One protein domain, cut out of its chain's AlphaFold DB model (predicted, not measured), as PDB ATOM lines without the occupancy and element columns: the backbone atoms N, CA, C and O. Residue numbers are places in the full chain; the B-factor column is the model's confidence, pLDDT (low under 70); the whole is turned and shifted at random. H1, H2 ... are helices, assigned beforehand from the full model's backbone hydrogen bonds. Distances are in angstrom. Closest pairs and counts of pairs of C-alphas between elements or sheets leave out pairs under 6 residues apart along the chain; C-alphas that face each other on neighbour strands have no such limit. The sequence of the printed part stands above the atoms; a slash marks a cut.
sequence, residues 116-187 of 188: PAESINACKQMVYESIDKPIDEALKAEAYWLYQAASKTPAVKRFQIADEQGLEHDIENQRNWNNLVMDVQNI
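What this domain is: This is residues 116 to 187 of the 188 residues of the protein "Putative enoyl-CoA hydratase echA8" of Grimontia marina (UniProt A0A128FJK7). Two loosely joined halves make an L: one arm is a hairpin of the two longest helices, H1 and H2, side by side, and the other is a loose fold of H3, H4 and H5, in which H3 leads away from the end of H2 and H5 folds back towards H3. The far end of this second arm sticks out, with residues 169 to 175, of which 171 to 175 belong to H4. The printed part has 72 residues with five named helices, H1 to H5 in that order, no named strand, and the class all helix. The whole is loose, with a radius of gyration of the C-alphas of 14.6 A, and elongated, spanning 40 by 24 by 18 A.

Where its parts are: H1 and H2 are the longest helices, with 16 residues each. H1 is residues 117 to 132, 23.4 A from first to last C-alpha, and begins with C-alpha 117 at (264.620, 335.125, 340.127). H2 is residues 135 to 150, 22.0 A long, and ends with C-alpha 150 at (274.345, 330.883, 335.965). H3 is residues 155 to 164, 14.2 A long. H4 is the short helix of residues 171 to 175. H5 is residues 177 to 186, 15.2 A long, ending with C-alpha 186 at (269.436, 326.492, 350.975).

How they stand to each other: H1 and H2 form a helical hairpin and touch, with 17 pairs of C-alphas within 8 A. Their closest C-alphas are those of Ser 119 and Ala 149, 5.0 A apart. They run opposite ways at a shallow tilt of 7 degrees. H2 and H3 are close but not clearly touching, and their lines are about perpendicular, at 85 degrees; the closest C-alphas, of Ala 150 and Val 156, are 6.7 A apart. H3 and H5 are also close but not clearly touching, with the C-alphas of Arg 158 and Val 184 closest at 6.5 A. They run opposite ways at a steep tilt of 57 degrees. H4 and H5 are close but not clearly touching; the C-alphas of Asn 173 and Leu 180 are closest, at 7.5 A. H3 and H4 are apart, and H1 is apart from H3, H4 and H5. In H3 and H4 every O i to N i+4 pair is within hydrogen-bond range, against 10 of 12 in H1, 11 of 12 in H2 and 3 of 6 in H5.

The domain as a whole: The two C-alphas farthest apart, those of Asp 132 and Glu 172, are 39.9 A apart, while those of the first and last printed residues, Pro 116 and Ile 187, are 11.4 A apart. The printed part has no cut. The links H1 to H2, H2 to H3 and H4 to H5 are tight, and the link H3 to H4, with 6 residues, is short. The mean pLDDT of the printed part is 93.1, and no printed residue is under 70.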
ATOM      1  N   PRO A 116     265.719 330.920 342.167       96.75
ATOM      2  CA  PRO A 116     266.378 332.179 341.845       96.75
ATOM      3  C   PRO A 116     265.612 332.964 340.773       96.75
ATOM      4  O   PRO A 116     265.236 332.412 339.732       96.75
ATOM      5  N   ALA A 117     265.404 334.261 341.009       96.94
ATOM      6  CA  ALA A 117     264.620 335.125 340.127       96.94
ATOM      7  C   ALA A 117     265.220 335.210 338.714       96.94
ATOM      8  O   ALA A 117     264.497 335.249 337.718       96.94
ATOM      9  N   GLU A 118     266.547 335.186 338.617       97.56
ATOM     10  CA  GLU A 118     267.298 335.217 337.368       97.56
ATOM     11  C   GLU A 118     267.079 333.943 336.554       97.56
ATOM     12  O   GLU A 118     266.909 334.032 335.339       97.56
ATOM     13  N   SER A 119     267.007 332.781 337.211       97.62
ATOM     14  CA  SER A 119     266.683 331.509 336.558       97.62
ATOM     15  C   SER A 119     265.234 331.483 336.078       97.62
ATOM     16  O   SER A 119     264.978 331.060 334.954       97.62
ATOM     17  N   ILE A 120     264.286 331.985 336.881       98.19
ATOM     18  CA  ILE A 120     262.875 332.105 336.473       98.19
ATOM     19  C   ILE A 120     262.762 332.969 335.213       98.19
ATOM     20  O   ILE A 120     262.145 332.549 334.231       98.19
ATOM     21  N   ASN A 121     263.388 334.149 335.218       98.00
ATOM     22  CA  ASN A 121     263.378 335.040 334.067       98.00
ATOM     23  C   ASN A 121     264.049 334.392 332.848       98.00
ATOM     24  O   ASN A 121     263.460 334.390 331.774       98.00
ATOM     25  N   ALA A 122     265.242 333.811 332.998       97.88
ATOM     26  CA  ALA A 122     265.968 333.182 331.896       97.88
ATOM     27  C   ALA A 122     265.163 332.051 331.235       97.88
ATOM     28  O   ALA A 122     265.000 332.054 330.015       97.88
ATOM     29  N   CYS A 123     264.588 331.140 332.028       97.44
ATOM     30  CA  CYS A 123     263.736 330.069 331.510       97.44
ATOM     31  C   CYS A 123     262.504 330.630 330.792       97.44
ATOM     32  O   CYS A 123     262.166 330.181 329.699       97.44
ATOM     33  N   LYS A 124     261.852 331.642 331.378       96.81
ATOM     34  CA  LYS A 124     260.701 332.310 330.763       96.81
ATOM     35  C   LYS A 124     261.062 332.918 329.407       96.81
ATOM     36  O   LYS A 124     260.382 332.626 328.427       96.81
ATOM     37  N   GLN A 125     262.118 333.733 329.333       95.38
ATOM     38  CA  GLN A 125     262.539 334.365 328.077       95.38
ATOM     39  C   GLN A 125     262.885 333.316 327.022       95.38
ATOM     40  O   GLN A 125     262.440 333.438 325.885       95.38
ATOM     41  N   MET A 126     263.593 332.251 327.409       95.50
ATOM     42  CA  MET A 126     263.939 331.188 326.474       95.50
ATOM     43  C   MET A 126     262.697 330.501 325.898       95.50
ATOM     44  O   MET A 126     262.593 330.340 324.686       95.50
ATOM     45  N   VAL A 127     261.704 330.167 326.726       95.44
ATOM     46  CA  VAL A 127     260.454 329.567 326.230       95.44
ATOM     47  C   VAL A 127     259.741 330.487 325.233       95.44
ATOM     48  O   VAL A 127     259.284 330.005 324.199       95.44
ATOM     49  N   TYR A 128     259.674 331.797 325.492       93.75
ATOM     50  CA  TYR A 128     259.091 332.744 324.531       93.75
ATOM     51  C   TYR A 128     259.892 332.816 323.229       93.75
ATOM     52  O   TYR A 128     259.303 332.793 322.150       93.75
ATOM     53  N   GLU A 129     261.221 332.866 323.305       93.88
ATOM     54  CA  GLU A 129     262.072 332.916 322.116       93.88
ATOM     55  C   GLU A 129     261.975 331.643 321.266       93.88
ATOM     56  O   GLU A 129     261.944 331.743 320.041       93.88
ATOM     57  N   SER A 130     261.838 330.465 321.886       94.25
ATOM     58  CA  SER A 130     261.642 329.185 321.185       94.25
ATOM     59  C   SER A 130     260.356 329.117 320.362       94.25
ATOM     60  O   SER A 130     260.265 328.309 319.442       94.25
ATOM     61  N   ILE A 131     259.348 329.930 320.688       91.38
ATOM     62  CA  ILE A 131     258.079 329.958 319.949       91.38
ATOM     63  C   ILE A 131     258.213 330.758 318.648       91.38
ATOM     64  O   ILE A 131     257.549 330.442 317.662       91.38
ATOM     65  N   ASP A 132     259.049 331.797 318.640       87.62
ATOM     66  CA  ASP A 132     259.138 332.746 317.525       87.62
ATOM     67  C   ASP A 132     260.386 332.551 316.646       87.62
ATOM     68  O   ASP A 132     260.452 333.120 315.554       87.62
ATOM     69  N   LYS A 133     261.368 331.752 317.085       93.69
ATOM     70  CA  LYS A 133     262.635 331.540 316.369       93.69
ATOM     71  C   LYS A 133     262.764 330.135 315.772       93.69
ATOM     72  O   LYS A 133     262.288 329.167 316.366       93.69
ATOM     73  N   PRO A 134     263.481 329.990 314.642       96.44
ATOM     74  CA  PRO A 134     264.005 328.700 314.208       96.44
ATOM     75  C   PRO A 134     264.822 328.026 315.315       96.44
ATOM     76  O   PRO A 134     265.490 328.694 316.107       96.44
ATOM     77  N   ILE A 135     264.791 326.693 315.361       95.69
ATOM     78  CA  ILE A 135     265.408 325.924 316.449       95.69
ATOM     79  C   ILE A 135     266.911 326.203 316.606       95.69
ATOM     80  O   ILE A 135     267.410 326.270 317.724       95.69
ATOM     81  N   ASP A 136     267.642 326.425 315.514       97.06
ATOM     82  CA  ASP A 136     269.079 326.714 315.548       97.06
ATOM     83  C   ASP A 136     269.394 328.102 316.132       97.06
ATOM     84  O   ASP A 136     270.433 328.293 316.769       97.06
ATOM     85  N   GLU A 137     268.499 329.073 315.954       97.06
ATOM     86  CA  GLU A 137     268.577 330.377 316.612       97.06
ATOM     87  C   GLU A 137     268.130 330.307 318.076       97.06
ATOM     88  O   GLU A 137     268.753 330.933 318.937       97.06
ATOM     89  N   ALA A 138     267.094 329.518 318.372       96.50
ATOM     90  CA  ALA A 138     266.613 329.297 319.731       96.50
ATOM     91  C   ALA A 138     267.699 328.647 320.610       96.50
ATOM     92  O   ALA A 138     267.978 329.137 321.697       96.50
ATOM     93  N   LEU A 139     268.416 327.634 320.115       96.44
ATOM     94  CA  LEU A 139     269.512 327.001 320.867       96.44
ATOM     95  C   LEU A 139     270.669 327.970 321.184       96.44
ATOM     96  O   LEU A 139     271.309 327.865 322.229       96.44
ATOM     97  N   LYS A 140     270.928 328.961 320.319       96.38
ATOM     98  CA  LYS A 140     271.907 330.026 320.612       96.38
ATOM     99  C   LYS A 140     271.406 330.955 321.718       96.38
ATOM    100  O   LYS A 140     272.186 331.352 322.584       96.38
ATOM    101  N   ALA A 141     270.117 331.296 321.696       95.88
ATOM    102  CA  ALA A 141     269.490 332.055 322.773       95.88
ATOM    103  C   ALA A 141     269.496 331.274 324.098       95.88
ATOM    104  O   ALA A 141     269.713 331.872 325.149       95.88
ATOM    105  N   GLU A 142     269.352 329.949 324.053       96.56
ATOM    106  CA  GLU A 142     269.368 329.090 325.240       96.56
ATOM    107  C   GLU A 142     270.719 329.151 325.948       96.56
ATOM    108  O   GLU A 142     270.776 329.403 327.152       96.56
ATOM    109  N   ALA A 143     271.818 329.051 325.194       96.69
ATOM    110  CA  ALA A 143     273.163 329.227 325.737       96.69
ATOM    111  C   ALA A 143     273.361 330.620 326.371       96.69
ATOM    112  O   ALA A 143     273.969 330.743 327.438       96.69
ATOM    113  N   TYR A 144     272.818 331.672 325.749       96.62
ATOM    114  CA  TYR A 144     272.860 333.026 326.301       96.62
ATOM    115  C   TYR A 144     272.079 333.137 327.620       96.62
ATOM    116  O   TYR A 144     272.609 333.659 328.604       96.62
ATOM    117  N   TRP A 145     270.845 332.635 327.671       97.31
ATOM    118  CA  TRP A 145     270.005 332.703 328.869       97.31
ATOM    119  C   TRP A 145     270.538 331.840 330.010       97.31
ATOM    120  O   TRP A 145     270.526 332.287 331.160       97.31
ATOM    121  N   LEU A 146     271.102 330.670 329.698       97.38
ATOM    122  CA  LEU A 146     271.830 329.846 330.660       97.38
ATOM    123  C   LEU A 146     272.985 330.633 331.288       97.38
ATOM    124  O   LEU A 146     273.098 330.685 332.512       97.38
ATOM    125  N   TYR A 147     273.810 331.293 330.471       96.75
ATOM    126  CA  TYR A 147     274.905 332.127 330.967       96.75
ATOM    127  C   TYR A 147     274.403 333.291 331.839       96.75
ATOM    128  O   TYR A 147     274.957 333.551 332.911       96.75
ATOM    129  N   GLN A 148     273.329 333.980 331.431       95.69
ATOM    130  CA  GLN A 148     272.740 335.070 332.220       95.69
ATOM    131  C   GLN A 148     272.255 334.608 333.600       95.69
ATOM    132  O   GLN A 148     272.444 335.336 334.573       95.69
ATOM    133  N   ALA A 149     271.648 333.422 333.694       96.94
ATOM    134  CA  ALA A 149     271.205 332.866 334.968       96.94
ATOM    135  C   ALA A 149     272.382 332.353 335.809       96.94
ATOM    136  O   ALA A 149     272.530 332.731 336.970       96.94
ATOM    137  N   ALA A 150     273.253 331.522 335.234       96.38
ATOM    138  CA  ALA A 150     274.345 330.883 335.965       96.38
ATOM    139  C   ALA A 150     275.389 331.886 336.489       96.38
ATOM    140  O   ALA A 150     276.003 331.639 337.521       96.38
ATOM    141  N   SER A 151     275.559 333.036 335.826       96.38
ATOM    142  CA  SER A 151     276.468 334.103 336.280       96.38
ATOM    143  C   SER A 151     275.948 334.923 337.467       96.38
ATOM    144  O   SER A 151     276.717 335.671 338.068       96.38
ATOM    145  N   LYS A 152     274.658 334.810 337.807       95.44
ATOM    146  CA  LYS A 152     273.998 335.609 338.857       95.44
ATOM    147  C   LYS A 152     273.375 334.762 339.962       95.44
ATOM    148  O   LYS A 152     272.751 335.302 340.868       95.44
ATOM    149  N   THR A 153     273.516 333.446 339.878       95.69
ATOM    150  CA  THR A 153     272.907 332.501 340.814       95.69
ATOM    151  C   THR A 153     273.954 331.517 341.328       95.69
ATOM    152  O   THR A 153     274.979 331.320 340.674       95.69
ATOM    153  N   PRO A 154     273.698 330.814 342.444       94.88
ATOM    154  CA  PRO A 154     274.614 329.796 342.967       94.88
ATOM    155  C   PRO A 154     274.679 328.509 342.125       94.88
ATOM    156  O   PRO A 154     275.122 327.474 342.619       94.88
ATOM    157  N   ALA A 155     274.206 328.525 340.871       94.94
ATOM    158  CA  ALA A 155     274.013 327.333 340.049       94.94
ATOM    159  C   ALA A 155     275.281 326.478 339.943       94.94
ATOM    160  O   ALA A 155     275.224 325.284 340.219       94.94
ATOM    161  N   VAL A 156     276.431 327.086 339.625       93.38
ATOM    162  CA  VAL A 156     277.711 326.362 339.494       93.38
ATOM    163  C   VAL A 156     278.063 325.624 340.787       93.38
ATOM    164  O   VAL A 156     278.369 324.436 340.749       93.38
ATOM    165  N   LYS A 157     277.941 326.296 341.937       93.31
ATOM    166  CA  LYS A 157     278.211 325.704 343.253       93.31
ATOM    167  C   LYS A 157     277.229 324.577 343.583       93.31
ATOM    168  O   LYS A 157     277.639 323.535 344.082       93.31
ATOM    169  N   ARG A 158     275.937 324.763 343.293       93.25
ATOM    170  CA  ARG A 158     274.897 323.746 343.527       93.25
ATOM    171  C   ARG A 158     275.135 322.488 342.695       93.25
ATOM    172  O   ARG A 158     275.021 321.397 343.238       93.25
ATOM    173  N   PHE A 159     275.506 322.636 341.423       91.75
ATOM    174  CA  PHE A 159     275.845 321.499 340.563       91.75
ATOM    175  C   PHE A 159     277.127 320.792 341.009       91.75
ATOM    176  O   PHE A 159     277.145 319.569 341.037       91.75
ATOM    177  N   GLN A 160     278.162 321.529 341.429       92.19
ATOM    178  CA  GLN A 160     279.379 320.926 341.991       92.19
ATOM    179  C   GLN A 160     279.079 320.089 343.239       92.19
ATOM    180  O   GLN A 160     279.504 318.945 343.322       92.19
ATOM    181  N   ILE A 161     278.289 320.620 344.177       89.50
ATOM    182  CA  ILE A 161     277.891 319.880 345.383       89.50
ATOM    183  C   ILE A 161     277.054 318.646 345.024       89.50
ATOM    184  O   ILE A 161     277.239 317.588 345.622       89.50
ATOM    185  N   ALA A 162     276.135 318.769 344.062       88.12
ATOM    186  CA  ALA A 162     275.311 317.648 343.622       88.12
ATOM    187  C   ALA A 162     276.148 316.517 343.000       88.12
ATOM    188  O   ALA A 162     275.886 315.348 343.287       88.12
ATOM    189  N   ASP A 163     277.163 316.869 342.207       89.75
ATOM    190  CA  ASP A 163     278.121 315.934 341.608       89.75
ATOM    191  C   ASP A 163     279.001 315.263 342.675       89.75
ATOM    192  O   ASP A 163     279.058 314.037 342.756       89.75
ATOM    193  N   GLU A 164     279.591 316.046 343.586       89.81
ATOM    194  CA  GLU A 164     280.423 315.543 344.691       89.81
ATOM    195  C   GLU A 164     279.667 314.584 345.624       89.81
ATOM    196  O   GLU A 164     280.245 313.632 346.152       89.81
ATOM    197  N   GLN A 165     278.369 314.820 345.829       86.06
ATOM    198  CA  GLN A 165     277.496 313.958 346.631       86.06
ATOM    199  C   GLN A 165     276.895 312.793 345.832       86.06
ATOM    200  O   GLN A 165     276.154 311.987 346.398       86.06
ATOM    201  N   GLY A 166     277.179 312.694 344.529       86.00
ATOM    202  CA  GLY A 166     276.634 311.662 343.652       86.00
ATOM    203  C   GLY A 166     275.106 311.673 343.590       86.00
ATOM    204  O   GLY A 166     274.499 310.616 343.405       86.00
ATOM    205  N   LEU A 167     274.469 312.842 343.766       85.31
ATOM    206  CA  LEU A 167     273.007 312.945 343.880       85.31
ATOM    207  C   LEU A 167     272.295 312.374 342.650       85.31
ATOM    208  O   LEU A 167     271.221 311.792 342.771       85.31
ATOM    209  N   GLU A 168     272.905 312.497 341.474       84.38
ATOM    210  CA  GLU A 168     272.338 312.007 340.217       84.38
ATOM    211  C   GLU A 168     272.517 310.494 340.009       84.38
ATOM    212  O   GLU A 168     271.799 309.896 339.207       84.38
ATOM    213  N   HIS A 169     273.438 309.853 340.734       86.06
ATOM    214  CA  HIS A 169     273.882 308.480 340.464       86.06
ATOM    215  C   HIS A 169     273.300 307.421 341.410       86.06
ATOM    216  O   HIS A 169     273.565 306.232 341.230       86.06
ATOM    217  N   ASP A 170     272.482 307.827 342.381       88.75
ATOM    218  CA  ASP A 170     271.869 306.940 343.370       88.75
ATOM    219  C   ASP A 170     270.338 306.843 343.203       88.75
ATOM    220  O   ASP A 170     269.635 307.840 343.034       88.75
ATOM    221  N   ILE A 171     269.794 305.622 343.254       91.38
ATOM    222  CA  ILE A 171     268.366 305.359 343.008       91.38
ATOM    223  C   ILE A 171     267.449 305.863 344.130       91.38
ATOM    224  O   ILE A 171     266.284 306.183 343.876       91.38
ATOM    225  N   GLU A 172     267.936 305.934 345.366       92.12
ATOM    226  CA  GLU A 172     267.189 306.497 346.491       92.12
ATOM    227  C   GLU A 172     267.093 308.017 346.339       92.12
ATOM    228  O   GLU A 172     266.002 308.578 346.484       92.12
ATOM    229  N   ASN A 173     268.178 308.662 345.905       90.56
ATOM    230  CA  ASN A 173     268.171 310.077 345.543       90.56
ATOM    231  C   ASN A 173     267.200 310.368 344.390       90.56
ATOM    232  O   ASN A 173     266.396 311.294 344.490       90.56
ATOM    233  N   GLN A 174     267.177 309.536 343.343       89.06
ATOM    234  CA  GLN A 174     266.211 309.675 342.241       89.06
ATOM    235  C   GLN A 174     264.753 309.560 342.720       89.06
ATOM    236  O   GLN A 174     263.882 310.311 342.278       89.06
ATOM    237  N   ARG A 175     264.465 308.668 343.680       92.06
ATOM    238  CA  ARG A 175     263.126 308.551 344.292       92.06
ATOM    239  C   ARG A 175     262.758 309.765 345.148       92.06
ATOM    240  O   ARG A 175     261.580 310.104 345.230       92.06
ATOM    241  N   ASN A 176     263.741 310.421 345.761       91.12
ATOM    242  CA  ASN A 176     263.552 311.598 346.612       91.12
ATOM    243  C   ASN A 176     263.826 312.936 345.889       91.12
ATOM    244  O   ASN A 176     263.878 313.993 346.525       91.12
ATOM    245  N   TRP A 177     263.972 312.925 344.560       89.75
ATOM    246  CA  TRP A 177     264.457 314.076 343.789       89.75
ATOM    247  C   TRP A 177     263.618 315.343 343.987       89.75
ATOM    248  O   TRP A 177     264.148 316.451 344.070       89.75
ATOM    249  N   ASN A 178     262.298 315.188 344.133       90.44
ATOM    250  CA  ASN A 178     261.399 316.318 344.357       90.44
ATOM    251  C   ASN A 178     261.733 317.111 345.630       90.44
ATOM    252  O   ASN A 178     261.523 318.322 345.640       90.44
ATOM    253  N   ASN A 179     262.248 316.457 346.674       91.25
ATOM    254  CA  ASN A 179     262.687 317.131 347.894       91.25
ATOM    255  C   ASN A 179     264.116 317.660 347.734       91.25
ATOM    256  O   ASN A 179     264.350 318.837 347.989       91.25
ATOM    257  N   LEU A 180     265.031 316.850 347.187       89.19
ATOM    258  CA  LEU A 180     266.435 317.237 346.996       89.19
ATOM    259  C   LEU A 180     266.594 318.532 346.182       89.19
ATOM    260  O   LEU A 180     267.339 319.429 346.574       89.19
ATOM    261  N   VAL A 181     265.838 318.694 345.090       88.31
ATOM    262  CA  VAL A 181     265.866 319.922 344.263       88.31
ATOM    263  C   VAL A 181     265.362 321.157 345.023       88.31
ATOM    264  O   VAL A 181     265.729 322.297 344.707       88.31
ATOM    265  N   MET A 182     264.524 320.959 346.039       92.31
ATOM    266  CA  MET A 182     264.091 322.043 346.918       92.31
ATOM    267  C   MET A 182     265.130 322.332 348.001       92.31
ATOM    268  O   MET A 182     265.329 323.496 348.339       92.31
ATOM    269  N   ASP A 183     265.825 321.314 348.500       89.94
ATOM    270  CA  ASP A 183     266.826 321.459 349.556       89.94
ATOM    271  C   ASP A 183     268.074 322.210 349.077       89.94
ATOM    272  O   ASP A 183     268.631 323.015 349.829       89.94
ATOM    273  N   VAL A 184     268.463 322.059 347.802       87.69
ATOM    274  CA  VAL A 184     269.585 322.825 347.218       87.69
ATOM    275  C   VAL A 184     269.328 324.333 347.173       87.69
ATOM    276  O   VAL A 184     270.268 325.105 346.990       87.69
ATOM    277  N   GLN A 185     268.083 324.788 347.368       88.94
ATOM    278  CA  GLN A 185     267.794 326.220 347.475       88.94
ATOM    279  C   GLN A 185     268.392 326.849 348.745       88.94
ATOM    280  O   GLN A 185     268.569 328.062 348.768       88.94
ATOM    281  N   ASN A 186     268.761 326.042 349.750       87.75
ATOM    282  CA  ASN A 186     269.436 326.492 350.975       87.75
ATOM    283  C   ASN A 186     270.954 326.696 350.802       87.75
ATOM    284  O   ASN A 186     271.642 327.059 351.753       87.75
ATOM    285  N   ILE A 187     271.492 326.406 349.614       83.56
ATOM    286  CA  ILE A 187     272.902 326.604 349.282       83.56
ATOM    287  C   ILE A 187     273.043 327.981 348.627       83.56
ATOM    288  O   ILE A 187     272.553 328.181 347.505       83.56
TER     289      ILE A 187